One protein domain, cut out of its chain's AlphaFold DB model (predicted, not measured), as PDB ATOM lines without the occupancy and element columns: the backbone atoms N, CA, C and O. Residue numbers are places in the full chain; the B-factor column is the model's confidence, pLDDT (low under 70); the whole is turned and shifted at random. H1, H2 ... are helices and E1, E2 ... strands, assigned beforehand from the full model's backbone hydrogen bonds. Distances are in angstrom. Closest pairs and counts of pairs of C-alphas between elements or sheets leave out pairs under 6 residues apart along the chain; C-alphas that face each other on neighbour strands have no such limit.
ATOM      1  N   GLN A  10     -42.714  25.577 -34.618       79.12
ATOM      2  CA  GLN A  10     -41.351  25.197 -35.016       79.12
ATOM      3  C   GLN A  10     -40.899  25.941 -36.278       79.12
ATOM      4  O   GLN A  10     -39.778  26.446 -36.347       79.12
ATOM      5  N   TYR A  11     -41.791  26.059 -37.264       79.88
ATOM      6  CA  TYR A  11     -41.538  26.847 -38.464       79.88
ATOM      7  C   TYR A  11     -41.274  28.320 -38.120       79.88
ATOM      8  O   TYR A  11     -40.281  28.884 -38.583       79.88
ATOM      9  N   TRP A  12     -42.109  28.927 -37.273       80.12
ATOM     10  CA  TRP A  12     -41.938  30.320 -36.856       80.12
ATOM     11  C   TRP A  12     -40.701  30.541 -35.990       80.12
ATOM     12  O   TRP A  12     -40.048  31.571 -36.137       80.12
ATOM     13  N   PHE A  13     -40.339  29.576 -35.144       83.06
ATOM     14  CA  PHE A  13     -39.105  29.618 -34.365       83.06
ATOM     15  C   PHE A  13     -37.882  29.713 -35.279       83.06
ATOM     16  O   PHE A  13     -37.037  30.583 -35.081       83.06
ATOM     17  N   ARG A  14     -37.830  28.889 -36.332       83.44
ATOM     18  CA  ARG A  14     -36.740  28.918 -37.315       83.44
ATOM     19  C   ARG A  14     -36.702  30.229 -38.099       83.44
ATOM     20  O   ARG A  14     -35.664  30.870 -38.142       83.44
ATOM     21  N   VAL A  15     -37.836  30.633 -38.674       84.00
ATOM     22  CA  VAL A  15     -37.962  31.872 -39.468       84.00
ATOM     23  C   VAL A  15     -37.552  33.097 -38.646       84.00
ATOM     24  O   VAL A  15     -36.789  33.941 -39.103       84.00
ATOM     25  N   LYS A  16     -38.027  33.180 -37.400       87.75
ATOM     26  CA  LYS A  16     -37.660  34.258 -36.478       87.75
ATOM     27  C   LYS A  16     -36.189  34.176 -36.072       87.75
ATOM     28  O   LYS A  16     -35.561  35.216 -35.917       87.75
ATOM     29  N   GLY A  17     -35.660  32.968 -35.877       88.00
ATOM     30  CA  GLY A  17     -34.252  32.731 -35.564       88.00
ATOM     31  C   GLY A  17     -33.321  33.225 -36.669       88.00
ATOM     32  O   GLY A  17     -32.361  33.921 -36.373       88.00
ATOM     33  N   GLU A  18     -33.660  32.950 -37.928       90.56
ATOM     34  CA  GLU A  18     -32.912  33.409 -39.103       90.56
ATOM     35  C   GLU A  18     -32.882  34.939 -39.192       90.56
ATOM     36  O   GLU A  18     -31.810  35.535 -39.222       90.56
ATOM     37  N   VAL A  19     -34.046  35.594 -39.110       89.69
ATOM     38  CA  VAL A  19     -34.122  37.066 -39.122       89.69
ATOM     39  C   VAL A  19     -33.363  37.675 -37.939       89.69
ATOM     40  O   VAL A  19     -32.669  38.673 -38.100       89.69
ATOM     41  N   LYS A  20     -33.451  37.072 -36.746       91.38
ATOM     42  CA  LYS A  20     -32.690  37.525 -35.573       91.38
ATOM     43  C   LYS A  20     -31.183  37.387 -35.764       91.38
ATOM     44  O   LYS A  20     -30.465  38.288 -35.350       91.38
ATOM     45  N   ALA A  21     -30.720  36.289 -36.356       90.94
ATOM     46  CA  ALA A  21     -29.305  36.081 -36.641       90.94
ATOM     47  C   ALA A  21     -28.791  37.134 -37.630       90.94
ATOM     48  O   ALA A  21     -27.781  37.770 -37.361       90.94
ATOM     49  N   MET A  22     -29.550  37.411 -38.696       93.38
ATOM     50  CA  MET A  22     -29.205  38.472 -39.644       93.38
ATOM     51  C   MET A  22     -29.159  39.853 -38.983       93.38
ATOM     52  O   MET A  22     -28.233  40.613 -39.227       93.38
ATOM     53  N   ILE A  23     -30.119  40.182 -38.115       91.12
ATOM     54  CA  ILE A  23     -30.097  41.456 -37.378       91.12
ATOM     55  C   ILE A  23     -28.893  41.532 -36.428       91.12
ATOM     56  O   ILE A  23     -28.324  42.603 -36.245       91.12
ATOM     57  N   ALA A  24     -28.498  40.414 -35.814       90.94
ATOM     58  CA  ALA A  24     -27.332  40.370 -34.937       90.94
ATOM     59  C   ALA A  24     -26.008  40.543 -35.704       90.94
ATOM     60  O   ALA A  24     -25.077  41.129 -35.166       90.94
ATOM     61  N   GLU A  25     -25.932  40.048 -36.941       92.38
ATOM     62  CA  GLU A  25     -24.736  40.117 -37.787       92.38
ATOM     63  C   GLU A  25     -24.616  41.449 -38.541       92.38
ATOM     64  O   GLU A  25     -23.547  42.051 -38.560       92.38
ATOM     65  N   TYR A  26     -25.714  41.932 -39.128       89.69
ATOM     66  CA  TYR A  26     -25.731  43.087 -40.039       89.69
ATOM     67  C   TYR A  26     -26.372  44.344 -39.433       89.69
ATOM     68  O   TYR A  26     -26.478  45.374 -40.095       89.69
ATOM     69  N   GLY A  27     -26.842  44.280 -38.184       88.75
ATOM     70  CA  GLY A  27     -27.573  45.372 -37.543       88.75
ATOM     71  C   GLY A  27     -29.018  45.504 -38.034       88.75
ATOM     72  O   GLY A  27     -29.587  44.612 -38.670       88.75
ATOM     73  N   SER A  28     -29.654  46.631 -37.714       88.75
ATOM     74  CA  SER A  28     -31.028  46.902 -38.144       88.75
ATOM     75  C   SER A  28     -31.124  46.993 -39.674       88.75
ATOM     76  O   SER A  28     -30.306  47.685 -40.279       88.75
ATOM     77  N   PRO A  29     -32.130  46.365 -40.306       91.38
ATOM     78  CA  PRO A  29     -32.344  46.489 -41.743       91.38
ATOM     79  C   PRO A  29     -32.629  47.946 -42.118       91.38
ATOM     80  O   PRO A  29     -33.356  48.643 -41.411       91.38
ATOM     81  N   THR A  30     -32.093  48.384 -43.255       91.25
ATOM     82  CA  THR A  30     -32.279  49.738 -43.787       91.25
ATOM     83  C   THR A  30     -33.717  49.980 -44.235       91.25
ATOM     84  O   THR A  30     -34.290  51.025 -43.942       91.25
ATOM     85  N   LEU A  31     -34.308  49.027 -44.965       87.88
ATOM     86  CA  LEU A  31     -35.674  49.133 -45.482       87.88
ATOM     87  C   LEU A  31     -36.464  47.855 -45.215       87.88
ATOM     88  O   LEU A  31     -35.952  46.741 -45.352       87.88
ATOM     89  N   PHE A  32     -37.748  48.037 -44.917       89.19
ATOM     90  CA  PHE A  32     -38.757  46.987 -44.960       89.19
ATOM     91  C   PHE A  32     -39.744  47.291 -46.085       89.19
ATOM     92  O   PHE A  32     -40.342  48.365 -46.119       89.19
ATOM     93  N   LEU A  33     -39.906  46.348 -47.009       83.62
ATOM     94  CA  LEU A  33     -40.782  46.485 -48.165       83.62
ATOM     95  C   LEU A  33     -41.814  45.370 -48.175       83.62
ATOM     96  O   LEU A  33     -41.502  44.202 -47.940       83.62
ATOM     97  N   THR A  34     -43.029  45.731 -48.558       81.94
ATOM     98  CA  THR A  34     -44.086  44.771 -48.832       81.94
ATOM     99  C   THR A  34     -44.529  44.923 -50.282       81.94
ATOM    100  O   THR A  34     -45.093  45.946 -50.664       81.94
ATOM    101  N   LEU A  35     -44.270  43.907 -51.107       74.94
ATOM    102  CA  LEU A  35     -44.630  43.896 -52.523       74.94
ATOM    103  C   LEU A  35     -45.792  42.930 -52.763       74.94
ATOM    104  O   LEU A  35     -45.646  41.708 -52.698       74.94
ATOM    105  N   SER A  36     -46.959  43.496 -53.074       69.06
ATOM    106  CA  SER A  36     -48.096  42.772 -53.650       69.06
ATOM    107  C   SER A  36     -47.891  42.675 -55.155       69.06
ATOM    108  O   SER A  36     -48.173  43.628 -55.880       69.06
ATOM    109  N   CYS A  37     -47.347  41.565 -55.649       58.19
ATOM    110  CA  CYS A  37     -47.079  41.420 -57.079       58.19
ATOM    111  C   CYS A  37     -47.526  40.054 -57.580       58.19
ATOM    112  O   CYS A  37     -46.868  39.058 -57.314       58.19
ATOM    113  N   ALA A  38     -48.600  40.025 -58.371       50.84
ATOM    114  CA  ALA A  38     -49.086  38.818 -59.041       50.84
ATOM    115  C   ALA A  38     -48.175  38.329 -60.191       50.84
ATOM    116  O   ALA A  38     -48.426  37.263 -60.739       50.84
ATOM    117  N   GLU A  39     -47.136  39.091 -60.557       47.31
ATOM    118  CA  GLU A  39     -46.390  38.923 -61.820       47.31
ATOM    119  C   GLU A  39     -44.905  38.544 -61.644       47.31
ATOM    120  O   GLU A  39     -44.249  38.222 -62.630       47.31
ATOM    121  N   TYR A  40     -44.363  38.543 -60.419       49.28
ATOM    122  CA  TYR A  40     -42.965  38.161 -60.171       49.28
ATOM    123  C   TYR A  40     -42.906  36.830 -59.426       49.28
ATOM    124  O   TYR A  40     -43.309  36.747 -58.258       49.28
ATOM    125  N   ASP A  41     -42.399  35.789 -60.088       53.16
ATOM    126  CA  ASP A  41     -42.045  34.558 -59.393       53.16
ATOM    127  C   ASP A  41     -40.732  34.736 -58.608       53.16
ATOM    128  O   ASP A  41     -39.837  35.508 -58.944       53.16
ATOM    129  N   SER A  42     -40.691  34.082 -57.458       52.25
ATOM    130  CA  SER A  42     -40.114  34.593 -56.208       52.25
ATOM    131  C   SER A  42     -38.589  34.661 -56.073       52.25
ATOM    132  O   SER A  42     -38.115  35.141 -55.045       52.25
ATOM    133  N   ALA A  43     -37.814  34.202 -57.053       53.41
ATOM    134  CA  ALA A  43     -36.349  34.230 -56.969       53.41
ATOM    135  C   ALA A  43     -35.752  35.542 -57.504       53.41
ATOM    136  O   ALA A  43     -34.712  36.003 -57.027       53.41
ATOM    137  N   ASP A  44     -36.444  36.184 -58.445       67.31
ATOM    138  CA  ASP A  44     -35.839  37.252 -59.230       67.31
ATOM    139  C   ASP A  44     -35.940  38.613 -58.565       67.31
ATOM    140  O   ASP A  44     -35.060  39.434 -58.773       67.31
ATOM    141  N   ILE A  45     -36.951  38.885 -57.735       72.38
ATOM    142  CA  ILE A  45     -37.182  40.265 -57.283       72.38
ATOM    143  C   ILE A  45     -36.097  40.775 -56.332       72.38
ATOM    144  O   ILE A  45     -35.592  41.877 -56.514       72.38
ATOM    145  N   ALA A  46     -35.667  39.970 -55.362       71.75
ATOM    146  CA  ALA A  46     -34.593  40.373 -54.458       71.75
ATOM    147  C   ALA A  46     -33.245  40.439 -55.181       71.75
ATOM    148  O   ALA A  46     -32.472  41.378 -54.995       71.75
ATOM    149  N   GLN A  47     -32.996  39.476 -56.073       71.81
ATOM    150  CA  GLN A  47     -31.802  39.484 -56.905       71.81
ATOM    151  C   GLN A  47     -31.801  40.680 -57.867       71.81
ATOM    152  O   GLN A  47     -30.748  41.257 -58.118       71.81
ATOM    153  N   TYR A  48     -32.963  41.078 -58.376       76.06
ATOM    154  CA  TYR A  48     -33.159  42.241 -59.231       76.06
ATOM    155  C   TYR A  48     -32.908  43.532 -58.460       76.06
ATOM    156  O   TYR A  48     -32.136  44.360 -58.934       76.06
ATOM    157  N   LEU A  49     -33.481  43.677 -57.259       76.19
ATOM    158  CA  LEU A  49     -33.216  44.815 -56.373       76.19
ATOM    159  C   LEU A  49     -31.714  44.949 -56.099       76.19
ATOM    160  O   LEU A  49     -31.167  46.042 -56.225       76.19
ATOM    161  N   ARG A  50     -31.032  43.826 -55.838       79.12
ATOM    162  CA  ARG A  50     -29.580  43.793 -55.641       79.12
ATOM    163  C   ARG A  50     -28.792  44.134 -56.909       79.12
ATOM    164  O   ARG A  50     -27.877  44.943 -56.850       79.12
ATOM    165  N   LYS A  51     -29.126  43.527 -58.053       75.19
ATOM    166  CA  LYS A  51     -28.401  43.699 -59.330       75.19
ATOM    167  C   LYS A  51     -28.576  45.091 -59.926       75.19
ATOM    168  O   LYS A  51     -27.636  45.629 -60.496       75.19
ATOM    169  N   ARG A  52     -29.787  45.644 -59.860       76.00
ATOM    170  CA  ARG A  52     -30.110  46.947 -60.454       76.00
ATOM    171  C   ARG A  52     -29.769  48.111 -59.537       76.00
ATOM    172  O   ARG A  52     -29.676  49.227 -60.031       76.00
ATOM    173  N   GLY A  53     -29.628  47.868 -58.234       76.00
ATOM    174  CA  GLY A  53     -29.274  48.902 -57.268       76.00
ATOM    175  C   GLY A  53     -30.290  50.042 -57.197       76.00
ATOM    176  O   GLY A  53     -29.927  51.159 -56.846       76.00
ATOM    177  N   VAL A  54     -31.560  49.780 -57.535       75.75
ATOM    178  CA  VAL A  54     -32.623  50.803 -57.597       75.75
ATOM    179  C   VAL A  54     -32.855  51.507 -56.260       75.75
ATOM    180  O   VAL A  54     -33.289  52.649 -56.238       75.75
ATOM    181  N   LEU A  55     -32.544  50.833 -55.151       81.62
ATOM    182  CA  LEU A  55     -32.622  51.376 -53.792       81.62
ATOM    183  C   LEU A  55     -31.226  51.631 -53.194       81.62
ATOM    184  O   LEU A  55     -31.099  51.922 -52.009       81.62
ATOM    185  N   GLY A  56     -30.167  51.534 -53.999       84.56
ATOM    186  CA  GLY A  56     -28.773  51.498 -53.561       84.56
ATOM    187  C   GLY A  56     -28.157  50.098 -53.644       84.56
ATOM    188  O   GLY A  56     -28.815  49.127 -54.026       84.56
ATOM    189  N   LYS A  57     -26.869  49.997 -53.302       88.75
ATOM    190  CA  LYS A  57     -26.131  48.728 -53.289       88.75
ATOM    191  C   LYS A  57     -26.594  47.888 -52.097       88.75
ATOM    192  O   LYS A  57     -26.326  48.222 -50.949       88.75
ATOM    193  N   VAL A  58     -27.352  46.830 -52.378       89.44
ATOM    194  CA  VAL A  58     -27.882  45.913 -51.357       89.44
ATOM    195  C   VAL A  58     -26.794  44.908 -50.982       89.44
ATOM    196  O   VAL A  58     -26.408  44.091 -51.821       89.44
ATOM    197  N   GLU A  59     -26.327  44.942 -49.738       88.94
ATOM    198  CA  GLU A  59     -25.371  43.959 -49.214       88.94
ATOM    199  C   GLU A  59     -26.075  42.647 -48.903       88.94
ATOM    200  O   GLU A  59     -25.673  41.589 -49.387       88.94
ATOM    201  N   GLN A  60     -27.172  42.733 -48.147       89.88
ATOM    202  CA  GLN A  60     -27.954  41.581 -47.725       89.88
ATOM    203  C   GLN A  60     -29.447  41.845 -47.827       89.88
ATOM    204  O   GLN A  60     -29.924  42.979 -47.775       89.88
ATOM    205  N   TYR A  61     -30.207  40.766 -47.974       90.69
ATOM    206  CA  TYR A  61     -31.657  40.821 -47.980       90.69
ATOM    207  C   TYR A  61     -32.253  39.567 -47.357       90.69
ATOM    208  O   TYR A  61     -31.684  38.481 -47.424       90.69
ATOM    209  N   TYR A  62     -33.461  39.708 -46.830       89.69
ATOM    210  CA  TYR A  62     -34.293  38.591 -46.411       89.69
ATOM    211  C   TYR A  62     -35.661  38.718 -47.074       89.69
ATOM    212  O   TYR A  62     -36.253  39.794 -47.047       89.69
ATOM    213  N   VAL A  63     -36.179  37.637 -47.669       87.00
ATOM    214  CA  VAL A  63     -37.497  37.634 -48.323       87.00
ATOM    215  C   VAL A  63     -38.389  36.544 -47.768       87.00
ATOM    216  O   VAL A  63     -38.048  35.362 -47.751       87.00
ATOM    217  N   LYS A  64     -39.614  36.937 -47.432       84.94
ATOM    218  CA  LYS A  64     -40.699  36.034 -47.096       84.94
ATOM    219  C   LYS A  64     -41.841  36.163 -48.094       84.94
ATOM    220  O   LYS A  64     -42.526  37.176 -48.138       84.94
ATOM    221  N   LYS A  65     -42.101  35.082 -48.832       81.38
ATOM    222  CA  LYS A  65     -43.337  34.911 -49.608       81.38
ATOM    223  C   LYS A  65     -44.466  34.444 -48.687       81.38
ATOM    224  O   LYS A  65     -44.362  33.378 -48.055       81.38
ATOM    225  N   GLU A  66     -45.527  35.228 -48.639       76.62
ATOM    226  CA  GLU A  66     -46.836  34.912 -48.077       76.62
ATOM    227  C   GLU A  66     -47.861  34.858 -49.206       76.62
ATOM    228  O   GLU A  66     -47.677  35.477 -50.248       76.62
ATOM    229  N   TYR A  67     -48.924  34.085 -49.033       71.69
ATOM    230  CA  TYR A  67     -50.015  34.038 -50.000       71.69
ATOM    231  C   TYR A  67     -51.223  34.701 -49.355       71.69
ATOM    232  O   TYR A  67     -51.654  34.284 -48.281       71.69
ATOM    233  N   GLN A  68     -51.747  35.750 -49.987       67.56
ATOM    234  CA  GLN A  68     -53.007  36.349 -49.553       67.56
ATOM    235  C   GLN A  68     -54.164  35.370 -49.801       67.56
ATOM    236  O   GLN A  68     -54.030  34.429 -50.582       67.56
ATOM    237  N   MET A  69     -55.332  35.616 -49.191       47.41
ATOM    238  CA  MET A  69     -56.516  34.733 -49.264       47.41
ATOM    239  C   MET A  69     -57.007  34.401 -50.690       47.41
ATOM    240  O   MET A  69     -57.846  33.527 -50.859       47.41
ATOM    241  N   ARG A  70     -56.491  35.080 -51.721       59.78
ATOM    242  CA  ARG A  70     -56.800  34.845 -53.141       59.78
ATOM    243  C   ARG A  70     -55.667  34.156 -53.915       59.78
ATOM    244  O   ARG A  70     -55.666  34.190 -55.138       59.78
ATOM    245  N   GLY A  71     -54.670  33.599 -53.226       63.03
ATOM    246  CA  GLY A  71     -53.521  32.924 -53.843       63.03
ATOM    247  C   GLY A  71     -52.475  33.864 -54.454       63.03
ATOM    248  O   GLY A  71     -51.451  33.393 -54.942       63.03
ATOM    249  N   ALA A  72     -52.681  35.183 -54.396       64.31
ATOM    250  CA  ALA A  72     -51.701  36.155 -54.868       64.31
ATOM    251  C   ALA A  72     -50.482  36.192 -53.924       64.31
ATOM    252  O   ALA A  72     -50.660  36.290 -52.700       64.31
ATOM    253  N   PRO A  73     -49.251  36.119 -54.459       71.25
ATOM    254  CA  PRO A  73     -48.055  36.185 -53.642       71.25
ATOM    255  C   PRO A  73     -47.809  37.607 -53.124       71.25
ATOM    256  O   PRO A  73     -47.955  38.606 -53.829       71.25
ATOM    257  N   HIS A  74     -47.416  37.662 -51.860       77.81
ATOM    258  CA  HIS A  74     -47.128  38.852 -51.084       77.81
ATOM    259  C   HIS A  74     -45.723  38.705 -50.512       77.81
ATOM    260  O   HIS A  74     -45.450  37.772 -49.756       77.81
ATOM    261  N   TYR A  75     -44.811  39.578 -50.918       81.38
ATOM    262  CA  TYR A  75     -43.418  39.506 -50.501       81.38
ATOM    263  C   TYR A  75     -43.155  40.508 -49.395       81.38
ATOM    264  O   TYR A  75     -43.309  41.704 -49.615       81.38
ATOM    265  N   HIS A  76     -42.711  40.026 -48.243       86.75
ATOM    266  CA  HIS A  76     -42.112  40.856 -47.203       86.75
ATOM    267  C   HIS A  76     -40.601  40.779 -47.341       86.75
ATOM    268  O   HIS A  76     -40.042  39.682 -47.340       86.75
ATOM    269  N   ILE A  77     -39.950  41.921 -47.500       87.81
ATOM    270  CA  ILE A  77     -38.530  42.021 -47.821       87.81
ATOM    271  C   ILE A  77     -37.863  42.928 -46.792       87.81
ATOM    272  O   ILE A  77     -38.315  44.048 -46.573       87.81
ATOM    273  N   LEU A  78     -36.778  42.454 -46.189       91.56
ATOM    274  CA  LEU A  78     -35.836  43.271 -45.426       91.56
ATOM    275  C   LEU A  78     -34.593  43.486 -46.286       91.56
ATOM    276  O   LEU A  78     -34.113  42.530 -46.896       91.56
ATOM    277  N   LEU A  79     -34.088  44.715 -46.337       91.38
ATOM    278  CA  LEU A  79     -32.893  45.081 -47.098       91.38
ATOM    279  C   LEU A  79     -31.863  45.747 -46.188       91.38
ATOM    280  O   LEU A  79     -32.214  46.659 -45.441       91.38
ATOM    281  N   TRP A  80     -30.602  45.345 -46.328       92.81
ATOM    282  CA  TRP A  80     -29.431  46.032 -45.790       92.81
ATOM    283  C   TRP A  80     -28.691  46.679 -46.956       92.81
ATOM    284  O   TRP A  80     -28.206  45.990 -47.857       92.81
ATOM    285  N   ILE A  81     -28.693  48.008 -46.978       91.88
ATOM    286  CA  ILE A  81     -28.084  48.813 -48.036       91.88
ATOM    287  C   ILE A  81     -26.760  49.361 -47.513       91.88
ATOM    288  O   ILE A  81     -26.703  49.933 -46.424       91.88
ATOM    289  N   GLU A  82     -25.712  49.201 -48.310       89.56
ATOM    290  CA  GLU A  82     -24.374  49.683 -47.989       89.56
ATOM    291  C   GLU A  82     -24.369  51.203 -47.809       89.56
ATOM    292  O   GLU A  82     -24.949  51.937 -48.619       89.56
ATOM    293  N   ASN A  83     -23.680  51.671 -46.766       88.44
ATOM    294  CA  ASN A  83     -23.540  53.091 -46.418       88.44
ATOM    295  C   ASN A  83     -24.876  53.833 -46.236       88.44
ATOM    296  O   ASN A  83     -24.939  55.048 -46.420       88.44
ATOM    297  N   ALA A  84     -25.961  53.124 -45.914       89.19
ATOM    298  CA  ALA A  84     -27.222  53.781 -45.612       89.19
ATOM    299  C   ALA A  84     -27.182  54.442 -44.222       89.19
ATOM    300  O   ALA A  84     -26.676  53.834 -43.274       89.19
ATOM    301  N   PRO A  85     -27.744  55.655 -44.073       88.62
ATOM    302  CA  PRO A  85     -27.759  56.346 -42.796       88.62
ATOM    303  C   PRO A  85     -28.683  55.631 -41.806       88.62
ATOM    304  O   PRO A  85     -29.758  55.137 -42.164       88.62
ATOM    305  N   VAL A  86     -28.273  55.594 -40.540       85.38
ATOM    306  CA  VAL A  86     -29.005  54.922 -39.464       85.38
ATOM    307  C   VAL A  86     -29.793  55.945 -38.654       85.38
ATOM    308  O   VAL A  86     -29.249  56.926 -38.139       85.38
ATOM    309  N   VAL A  87     -31.096  55.697 -38.510       82.38
ATOM    310  CA  VAL A  87     -31.997  56.542 -37.717       82.38
ATOM    311  C   VAL A  87     -31.516  56.602 -36.266       82.38
ATOM    312  O   VAL A  87     -31.322  55.571 -35.627       82.38
ATOM    313  N   GLY A  88     -31.344  57.816 -35.737       83.56
ATOM    314  CA  GLY A  88     -30.881  58.044 -34.364       83.56
ATOM    315  C   GLY A  88     -29.359  58.006 -34.182       83.56
ATOM    316  O   GLY A  88     -28.892  58.290 -33.084       83.56
ATOM    317  N   VAL A  89     -28.598  57.700 -35.238       87.94
ATOM    318  CA  VAL A  89     -27.126  57.793 -35.258       87.94
ATOM    319  C   VAL A  89     -26.683  58.913 -36.198       87.94
ATOM    320  O   VAL A  89     -25.923  59.789 -35.795       87.94
ATOM    321  N   ASN A  90     -27.180  58.906 -37.437       90.50
ATOM    322  CA  ASN A  90     -26.880  59.924 -38.440       90.50
ATOM    323  C   ASN A  90     -27.770  61.172 -38.284       90.50
ATOM    324  O   ASN A  90     -28.882  61.076 -37.747       90.50
ATOM    325  N   PRO A  91     -27.327  62.339 -38.796       91.81
ATOM    326  CA  PRO A  91     -28.140  63.546 -38.844       91.81
ATOM    327  C   PRO A  91     -29.485  63.311 -39.552       91.81
ATOM    328  O   PRO A  91     -29.520  62.669 -40.608       91.81
ATOM    329  N   PRO A  92     -30.594  63.871 -39.038       85.12
ATOM    330  CA  PRO A  92     -31.912  63.712 -39.652       85.12
ATOM    331  C   PRO A  92     -31.967  64.160 -41.117       85.12
ATOM    332  O   PRO A  92     -32.671  63.551 -41.914       85.12
ATOM    333  N   GLU A  93     -31.208  65.191 -41.487       86.12
ATOM    334  CA  GLU A  93     -31.138  65.700 -42.863       86.12
ATOM    335  C   GLU A  93     -30.587  64.658 -43.842       86.12
ATOM    336  O   GLU A  93     -31.130  64.482 -44.932       86.12
ATOM    337  N   GLU A  94     -29.555  63.918 -43.431       87.56
ATOM    338  CA  GLU A  94     -28.951  62.849 -44.227       87.56
ATOM    339  C   GLU A  94     -29.940  61.693 -44.423       87.56
ATOM    340  O   GLU A  94     -30.140  61.217 -45.540       87.56
ATOM    341  N   VAL A  95     -30.627  61.294 -43.346       82.38
ATOM    342  CA  VAL A  95     -31.665  60.254 -43.381       82.38
ATOM    343  C   VAL A  95     -32.822  60.668 -44.296       82.38
ATOM    344  O   VAL A  95     -33.246  59.889 -45.151       82.38
ATOM    345  N   CYS A  96     -33.325  61.896 -44.151       80.44
ATOM    346  CA  CYS A  96     -34.416  62.424 -44.967       80.44
ATOM    347  C   CYS A  96     -34.029  62.508 -46.446       80.44
ATOM    348  O   CYS A  96     -34.808  62.087 -47.299       80.44
ATOM    349  N   SER A  97     -32.823  62.994 -46.748       82.19
ATOM    350  CA  SER A  97     -32.295  63.053 -48.113       82.19
ATOM    351  C   SER A  97     -32.193  61.656 -48.731       82.19
ATOM    352  O   SER A  97     -32.704  61.408 -49.822       82.19
ATOM    353  N   PHE A  98     -31.644  60.693 -47.983       85.00
ATOM    354  CA  PHE A  98     -31.536  59.304 -48.424       85.00
ATOM    355  C   PHE A  98     -32.898  58.677 -48.751       85.00
ATOM    356  O   PHE A  98     -33.027  57.982 -49.763       85.00
ATOM    357  N   ILE A  99     -33.910  58.920 -47.907       81.62
ATOM    358  CA  ILE A  99     -35.285  58.453 -48.124       81.62
ATOM    359  C   ILE A  99     -35.881  59.118 -49.366       81.62
ATOM    360  O   ILE A  99     -36.420  58.419 -50.224       81.62
ATOM    361  N   GLN A 100     -35.770  60.442 -49.477       78.06
ATOM    362  CA  GLN A 100     -36.363  61.221 -50.562       78.06
ATOM    363  C   GLN A 100     -35.795  60.835 -51.934       78.06
ATOM    364  O   GLN A 100     -36.547  60.748 -52.906       78.06
ATOM    365  N   ASP A 101     -34.495  60.548 -52.006       79.75
ATOM    366  CA  ASP A 101     -33.825  60.112 -53.233       79.75
ATOM    367  C   ASP A 101     -34.301  58.734 -53.719       79.75
ATOM    368  O   ASP A 101     -34.330  58.468 -54.920       79.75
ATOM    369  N   ARG A 102     -34.651  57.828 -52.796       76.25
ATOM    370  CA  ARG A 102     -34.905  56.404 -53.101       76.25
ATOM    371  C   ARG A 102     -36.377  56.018 -53.095       76.25
ATOM    372  O   ARG A 102     -36.756  55.059 -53.763       76.25
ATOM    373  N   ILE A 103     -37.208  56.738 -52.348       75.06
ATOM    374  CA  ILE A 103     -38.647  56.491 -52.214       75.06
ATOM    375  C   ILE A 103     -39.396  57.654 -52.872       75.06
ATOM    376  O   ILE A 103     -40.024  58.478 -52.216       75.06
TER     377      ILE A 103
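Overview. This is residues 10 to 103 of the 222 residues of an uncharacterized protein of Amphimedon queenslandica (UniProt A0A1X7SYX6). A small three-stranded antiparallel sheet has a helix over each face: the long H1 runs along one face at some distance, and the shorter H2 runs along the other. The last helix, H3, is set off the sheet, beyond the end where E1 begins and E3 ends. The printed part has 94 residues, with three named helices and three named strands in the order H1, E1, H2, E2, E3, H3; the sheet's order is E1, E3, E2, and the class is mixed, helices and strands. The whole is only just compact, close to loose, with a radius of gyration of the C-alphas of 14.6 A, and spans 42 by 30 by 23 A.

Along the chain. H1, residues 10 to 26, begins at C-alpha 10 (-41.351, 25.197, -35.016) and is 24.3 A long. E1 is residues 31 to 36, and H2 is residues 44 to 52. E2, residues 58 to 67, is 25.2 A long and begins at C-alpha 58 (-27.882, 45.913, -51.357). E3, residues 73 to 81, is 24.3 A long. H3, residues 92 to 102, is 15.6 A long and ends at C-alpha 102 (-34.905, 56.404, -53.101).

Arrangement. E3 is the inner strand of the sheet, which is twisted, with C-alphas up to 4.5 A off its best plane. E1 and E3 are antiparallel at 160 degrees, with N 33 and O 77 within hydrogen-bond range at 2.8 A. E2 and E3 form an antiparallel hairpin at 165 degrees, with N 74 and O 66 at 2.7 A. H1 is on the sheet at a height of 11.0 A, over E3 and E2, and runs along the strands, at 14 degrees to E2 on the local plane; the closest C-alphas of H1 and E2 are those of Val 19 and Tyr 62, 7.4 A apart. H2 is on the opposite face at a height of 8.8 A, over E3, at 26 degrees to it on the local plane; its closest C-alphas with E2 are those of Arg 50 and Val 58, 5.1 A apart. H1, the sheet and H2 make three layers, helices on both faces of a sheet. E1, H2 and E2 form a split strand-helix-strand unit, two strands running the same way with E3 between them, and its crossover is right-handed. H3 is not on the sheet and is apart from H1, H2, E1 and E2. In H1, H2 and H3 every O i to N i+4 pair is within hydrogen-bond range.

Size, cuts and confidence. The two C-alphas farthest apart are those of Arg 70 and Pro 91, at 43.0 A. The printed part has no cut and no long link. Its mean pLDDT is 80.3, and residues 36 to 44 and 68 to 72 are under 70.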